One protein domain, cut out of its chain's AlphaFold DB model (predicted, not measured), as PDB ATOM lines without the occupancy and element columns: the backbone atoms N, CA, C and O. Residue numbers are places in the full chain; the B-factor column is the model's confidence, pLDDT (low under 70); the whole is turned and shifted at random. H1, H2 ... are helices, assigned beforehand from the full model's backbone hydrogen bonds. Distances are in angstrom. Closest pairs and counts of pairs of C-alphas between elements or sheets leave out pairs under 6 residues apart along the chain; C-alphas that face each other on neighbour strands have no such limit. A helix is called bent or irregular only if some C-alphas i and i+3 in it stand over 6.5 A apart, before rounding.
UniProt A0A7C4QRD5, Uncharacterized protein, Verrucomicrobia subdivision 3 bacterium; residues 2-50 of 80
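AT A GLANCE: This is residues 2 to 50 of the 80 residues of an uncharacterized protein of Verrucomicrobia subdivision 3 bacterium (UniProt A0A7C4QRD5). Two helices lie loosely side by side in a narrow, rod-like outline: the long H1 runs one way, and after a turn the shorter H2 folds back alongside it with a gap between them. Residues 2 to 9, of which 6 to 9 belong to H1, stick out at one end, and residues 42 to 50 form a tail with no named element after H2. The printed part has 49 residues with two named helices, H1 then H2, and no named strand; its class is all helix. It is loose, with a radius of gyration of the C-alphas of 13.3 A, and the C-alphas span 45 by 19 by 10 A.

HOW THE PARTS SIT: Look first at H1, residues 6 to 24, the longest helix; its N-to-C direction is (0.09, -0.83, -0.55). Then look at H2, residues 30 to 41, where the direction is (-0.19, 0.84, 0.51). H1 and H2 are near each other: 6 pairs of C-alphas are within 10 A, and the closest distance between their C-alphas is 8.0 A. In the backbones of H1 and H2, every O i to N i+4 pair is within hydrogen-bond range.

IN THESE COORDINATES: Find C-alpha 6 at (14.719, 10.474, 22.295); from there H1 runs 26.9 A to C-alpha 24 at (17.075, -12.064, 7.809). H2 runs 16.5 A from C-alpha 30 to C-alpha 41, which you find at (28.306, 1.148, 7.669). Neither helix is bent or irregular.

THE WHOLE: The two C-alphas farthest apart, those of Lys 2 and Asn 29, are 45.5 A apart. Without residues 2 to 9, which stand free, the body spans 31 by 18 by 10 A. The printed part has no cut, and the link from H1 to H2, 5 residues, is tight. The mean pLDDT of the printed part is 77.7; look for values under 70 at residues 2 to 4, 25, 43 to 44 and 48 to 50.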
ATOM      1  N   LYS A   2      10.367   8.430  34.100       53.03
ATOM      2  CA  LYS A   2      11.775   8.430  33.675       53.03
ATOM      3  C   LYS A   2      11.838   9.169  32.333       53.03
ATOM      4  O   LYS A   2      11.116   8.797  31.414       53.03
ATOM      5  N   GLN A   3      12.594  10.260  32.258       57.69
ATOM      6  CA  GLN A   3      12.690  11.088  31.057       57.69
ATOM      7  C   GLN A   3      13.320  10.235  29.945       57.69
ATOM      8  O   GLN A   3      14.483   9.848  30.038       57.69
ATOM      9  N   MET A   4      12.526   9.855  28.945       67.25
ATOM     10  CA  MET A   4      12.985   9.065  27.805       67.25
ATOM     11  C   MET A   4      13.808   9.997  26.913       67.25
ATOM     12  O   MET A   4      13.251  10.932  26.341       67.25
ATOM     13  N   ASN A   5      15.128   9.805  26.849       81.19
ATOM     14  CA  ASN A   5      15.980  10.581  25.952       81.19
ATOM     15  C   ASN A   5      15.726  10.100  24.511       81.19
ATOM     16  O   ASN A   5      16.120   8.978  24.190       81.19
ATOM     17  N   PRO A   6      15.089  10.904  23.642       77.19
ATOM     18  CA  PRO A   6      14.719  10.474  22.295       77.19
ATOM     19  C   PRO A   6      15.926  10.102  21.428       77.19
ATOM     20  O   PRO A   6      15.782   9.280  20.529       77.19
ATOM     21  N   LEU A   7      17.110  10.653  21.714       81.94
ATOM     22  CA  LEU A   7      18.334  10.316  20.989       81.94
ATOM     23  C   LEU A   7      18.806   8.897  21.319       81.94
ATOM     24  O   LEU A   7      19.078   8.126  20.409       81.94
ATOM     25  N   HIS A   8      18.794   8.513  22.599       81.81
ATOM     26  CA  HIS A   8      19.134   7.140  22.993       81.81
ATOM     27  C   HIS A   8      18.141   6.118  22.429       81.81
ATOM     28  O   HIS A   8      18.541   5.055  21.980       81.81
ATOM     29  N   ILE A   9      16.848   6.451  22.397       84.56
ATOM     30  CA  ILE A   9      15.832   5.562  21.812       84.56
ATOM     31  C   ILE A   9      16.083   5.361  20.318       84.56
ATOM     32  O   ILE A   9      15.923   4.254  19.811       84.56
ATOM     33  N   LEU A  10      16.457   6.428  19.608       81.88
ATOM     34  CA  LEU A  10      16.776   6.353  18.189       81.88
ATOM     35  C   LEU A  10      18.008   5.473  17.945       81.88
ATOM     36  O   LEU A  10      17.966   4.619  17.063       81.88
ATOM     37  N   GLU A  11      19.061   5.641  18.746       82.19
ATOM     38  CA  GLU A  11      20.261   4.798  18.680       82.19
ATOM     39  C   GLU A  11      19.934   3.320  18.931       82.19
ATOM     40  O   GLU A  11      20.362   2.449  18.170       82.19
ATOM     41  N   ASP A  12      19.145   3.024  19.965       86.06
ATOM     42  CA  ASP A  12      18.751   1.653  20.305       86.06
ATOM     43  C   ASP A  12      17.880   1.021  19.207       86.06
ATOM     44  O   ASP A  12      18.055  -0.152  18.857       86.06
ATOM     45  N   LEU A  13      16.978   1.806  18.611       84.25
ATOM     46  CA  LEU A  13      16.132   1.374  17.499       84.25
ATOM     47  C   LEU A  13      16.962   1.058  16.248       84.25
ATOM     48  O   LEU A  13      16.751   0.017  15.626       84.25
ATOM     49  N   GLN A  14      17.919   1.920  15.900       84.62
ATOM     50  CA  GLN A  14      18.810   1.722  14.752       84.62
ATOM     51  C   GLN A  14      19.670   0.463  14.916       84.62
ATOM     52  O   GLN A  14      19.748  -0.347  13.990       84.62
ATOM     53  N   LYS A  15      20.248   0.248  16.107       85.06
ATOM     54  CA  LYS A  15      21.020  -0.968  16.421       85.06
ATOM     55  C   LYS A  15      20.170  -2.231  16.295       85.06
ATOM     56  O   LYS A  15      20.581  -3.192  15.651       85.06
ATOM     57  N   THR A  16      18.972  -2.211  16.876       85.50
ATOM     58  CA  THR A  16      18.052  -3.359  16.846       85.50
ATOM     59  C   THR A  16      17.603  -3.677  15.419       85.50
ATOM     60  O   THR A  16      17.565  -4.841  15.025       85.50
ATOM     61  N   TYR A  17      17.294  -2.652  14.620       83.31
ATOM     62  CA  TYR A  17      16.878  -2.838  13.232       83.31
ATOM     63  C   TYR A  17      18.014  -3.361  12.344       83.31
ATOM     64  O   TYR A  17      17.778  -4.247  11.528       83.31
ATOM     65  N   ARG A  18      19.250  -2.878  12.536       83.44
ATOM     66  CA  ARG A  18      20.428  -3.401  11.825       83.44
ATOM     67  C   ARG A  18      20.600  -4.903  12.061       83.44
ATOM     68  O   ARG A  18      20.660  -5.657  11.095       83.44
ATOM     69  N   LEU A  19      20.577  -5.328  13.326       82.31
ATOM     70  CA  LEU A  19      20.704  -6.740  13.697       82.31
ATOM     71  C   LEU A  19      19.609  -7.600  13.049       82.31
ATOM     72  O   LEU A  19      19.871  -8.705  12.583       82.31
ATOM     73  N   LEU A  20      18.378  -7.085  12.989       81.69
ATOM     74  CA  LEU A  20      17.278  -7.765  12.314       81.69
ATOM     75  C   LEU A  20      17.585  -7.975  10.825       81.69
ATOM     76  O   LEU A  20      17.474  -9.088  10.326       81.69
ATOM     77  N   VAL A  21      17.974  -6.923  10.106       79.00
ATOM     78  CA  VAL A  21      18.244  -7.014   8.663       79.00
ATOM     79  C   VAL A  21      19.388  -7.990   8.374       79.00
ATOM     80  O   VAL A  21      19.276  -8.791   7.448       79.00
ATOM     81  N   GLU A  22      20.442  -7.973   9.191       76.06
ATOM     82  CA  GLU A  22      21.576  -8.898   9.079       76.06
ATOM     83  C   GLU A  22      21.166 -10.363   9.286       76.06
ATOM     84  O   GLU A  22      21.614 -11.235   8.545       76.06
ATOM     85  N   ILE A  23      20.281 -10.643  10.249       79.06
ATOM     86  CA  ILE A  23      19.798 -12.006  10.526       79.06
ATOM     87  C   ILE A  23      18.891 -12.526   9.401       79.06
ATOM     88  O   ILE A  23      18.894 -13.720   9.108       79.06
ATOM     89  N   PHE A  24      18.088 -11.655   8.789       72.88
ATOM     90  CA  PHE A  24      17.075 -12.064   7.809       72.88
ATOM     91  C   PHE A  24      17.607 -12.212   6.377       72.88
ATOM     92  O   PHE A  24      16.915 -12.785   5.534       72.88
ATOM     93  N   GLN A  25      18.806 -11.709   6.075       69.62
ATOM     94  CA  GLN A  25      19.394 -11.793   4.739       69.62
ATOM     95  C   GLN A  25      20.417 -12.931   4.658       69.62
ATOM     96  O   GLN A  25      21.599 -12.756   4.950       69.62
ATOM     97  N   ASP A  26      19.976 -14.103   4.201       70.00
ATOM     98  CA  ASP A  26      20.884 -15.196   3.845       70.00
ATOM     99  C   ASP A  26      21.511 -14.945   2.459       70.00
ATOM    100  O   ASP A  26      21.026 -15.402   1.422       70.00
ATOM    101  N   ILE A  27      22.561 -14.117   2.425       73.50
ATOM    102  CA  ILE A  27      23.264 -13.750   1.188       73.50
ATOM    103  C   ILE A  27      24.345 -14.793   0.881       73.50
ATOM    104  O   ILE A  27      25.456 -14.723   1.394       73.50
ATOM    105  N   ALA A  28      24.050 -15.748  -0.000       74.88
ATOM    106  CA  ALA A  28      24.990 -16.816  -0.365       74.88
ATOM    107  C   ALA A  28      26.276 -16.338  -1.078       74.88
ATOM    108  O   ALA A  28      27.249 -17.080  -1.145       74.88
ATOM    109  N   ASN A  29      26.277 -15.129  -1.647       86.06
ATOM    110  CA  ASN A  29      27.426 -14.556  -2.345       86.06
ATOM    111  C   ASN A  29      28.214 -13.622  -1.411       86.06
ATOM    112  O   ASN A  29      27.688 -12.600  -0.963       86.06
ATOM    113  N   ASP A  30      29.479 -13.955  -1.168       83.38
ATOM    114  CA  ASP A  30      30.345 -13.222  -0.240       83.38
ATOM    115  C   ASP A  30      30.660 -11.787  -0.698       83.38
ATOM    116  O   ASP A  30      30.718 -10.885   0.137       83.38
ATOM    117  N   ASP A  31      30.761 -11.535  -2.007       85.25
ATOM    118  CA  ASP A  31      30.982 -10.186  -2.547       85.25
ATOM    119  C   ASP A  31      29.765  -9.285  -2.297       85.25
ATOM    120  O   ASP A  31      29.898  -8.115  -1.935       85.25
ATOM    121  N   ILE A  32      28.557  -9.835  -2.458       80.38
ATOM    122  CA  ILE A  32      27.306  -9.110  -2.196       80.38
ATOM    123  C   ILE A  32      27.151  -8.853  -0.695       80.38
ATOM    124  O   ILE A  32      26.709  -7.774  -0.300       80.38
ATOM    125  N   ARG A  33      27.545  -9.814   0.150       82.25
ATOM    126  CA  ARG A  33      27.535  -9.666   1.610       82.25
ATOM    127  C   ARG A  33      28.472  -8.545   2.061       82.25
ATOM    128  O   ARG A  33      28.058  -7.712   2.863       82.25
ATOM    129  N   ALA A  34      29.688  -8.498   1.518       84.00
ATOM    130  CA  ALA A  34      30.653  -7.440   1.808       84.00
ATOM    131  C   ALA A  34      30.123  -6.063   1.379       84.00
ATOM    132  O   ALA A  34      30.058  -5.149   2.194       84.00
ATOM    133  N   GLN A  35      29.615  -5.944   0.147       82.00
ATOM    134  CA  GLN A  35      29.038  -4.685  -0.340       82.00
ATOM    135  C   GLN A  35      27.822  -4.224   0.472       82.00
ATOM    136  O   GLN A  35      27.600  -3.025   0.637       82.00
ATOM    137  N   MET A  36      27.003  -5.160   0.951       81.31
ATOM    138  CA  MET A  36      25.852  -4.854   1.793       81.31
ATOM    139  C   MET A  36      26.297  -4.358   3.174       81.31
ATOM    140  O   MET A  36      25.760  -3.359   3.647       81.31
ATOM    141  N   HIS A  37      27.319  -4.978   3.768       82.25
ATOM    142  CA  HIS A  37      27.915  -4.520   5.022       82.25
ATOM    143  C   HIS A  37      28.508  -3.109   4.894       82.25
ATOM    144  O   HIS A  37      28.149  -2.229   5.676       82.25
ATOM    145  N   ASP A  38      29.308  -2.858   3.853       84.06
ATOM    146  CA  ASP A  38      29.923  -1.548   3.603       84.06
ATOM    147  C   ASP A  38      28.861  -0.443   3.473       84.06
ATOM    148  O   ASP A  38      28.953   0.610   4.102       84.06
ATOM    149  N   ARG A  39      27.771  -0.711   2.742       80.94
ATOM    150  CA  ARG A  39      26.660   0.243   2.572       80.94
ATOM    151  C   ARG A  39      25.876   0.501   3.859       80.94
ATOM    152  O   ARG A  39      25.351   1.598   4.055       80.94
ATOM    153  N   ILE A  40      25.756  -0.498   4.732       80.31
ATOM    154  CA  ILE A  40      25.130  -0.344   6.052       80.31
ATOM    155  C   ILE A  40      26.004   0.514   6.976       80.31
ATOM    156  O   ILE A  40      25.458   1.317   7.742       80.31
ATOM    157  N   GLU A  41      27.329   0.352   6.912       78.31
ATOM    158  CA  GLU A  41      28.306   1.148   7.669       78.31
ATOM    159  C   GLU A  41      28.380   2.603   7.188       78.31
ATOM    160  O   GLU A  41      28.428   3.513   8.015       78.31
ATOM    161  N   GLU A  42      28.281   2.847   5.877       79.12
ATOM    162  CA  GLU A  42      28.214   4.199   5.293       79.12
ATOM    163  C   GLU A  42      26.983   5.006   5.760       79.12
ATOM    164  O   GLU A  42      26.954   6.230   5.636       79.12
ATOM    165  N   GLY A  43      25.980   4.349   6.354       66.25
ATOM    166  CA  GLY A  43      24.898   4.995   7.105       66.25
ATOM    167  C   GLY A  43      23.710   5.490   6.277       66.25
ATOM    168  O   GLY A  43      22.673   5.793   6.864       66.25
ATOM    169  N   ASP A  44      23.811   5.499   4.946       66.50
ATOM    170  CA  ASP A  44      22.752   5.972   4.036       66.50
ATOM    171  C   ASP A  44      21.843   4.849   3.492       66.50
ATOM    172  O   ASP A  44      20.835   5.120   2.834       66.50
ATOM    173  N   PHE A  45      22.171   3.577   3.753       76.31
ATOM    174  CA  PHE A  45      21.472   2.436   3.150       76.31
ATOM    175  C   PHE A  45      20.189   2.013   3.881       76.31
ATOM    176  O   PHE A  45      19.176   1.749   3.236       76.31
ATOM    177  N   LEU A  46      20.206   1.936   5.217       77.62
ATOM    178  CA  LEU A  46      19.064   1.427   5.998       77.62
ATOM    179  C   LEU A  46      18.085   2.521   6.429       77.62
ATOM    180  O   LEU A  46      16.889   2.271   6.576       77.62
ATOM    181  N   TRP A  47      18.577   3.732   6.657       73.50
ATOM    182  CA  TRP A  47      17.770   4.869   7.072       73.50
ATOM    183  C   TRP A  47      18.443   6.154   6.616       73.50
ATOM    184  O   TRP A  47      19.658   6.239   6.529       73.50
ATOM    185  N   ARG A  48      17.644   7.189   6.362       68.25
ATOM    186  CA  ARG A  48      18.185   8.537   6.175       68.25
ATOM    187  C   ARG A  48      18.460   9.161   7.544       68.25
ATOM    188  O   ARG A  48      17.651   8.949   8.457       68.25
ATOM    189  N   PRO A  49      19.539   9.943   7.708       64.75
ATOM    190  CA  PRO A  49      19.761  10.684   8.940       64.75
ATOM    191  C   PRO A  49      18.553  11.588   9.232       64.75
ATOM    192  O   PRO A  49      17.941  12.128   8.299       64.75
ATOM    193  N   PRO A  50      18.165  11.752  10.510       65.31
ATOM    194  CA  PRO A  50      17.046  12.609  10.851       65.31
ATOM    195  C   PRO A  50      17.351  14.037  10.403       65.31
ATOM    196  O   PRO A  50      18.395  14.602  10.734       65.31
TER     197      PRO A  50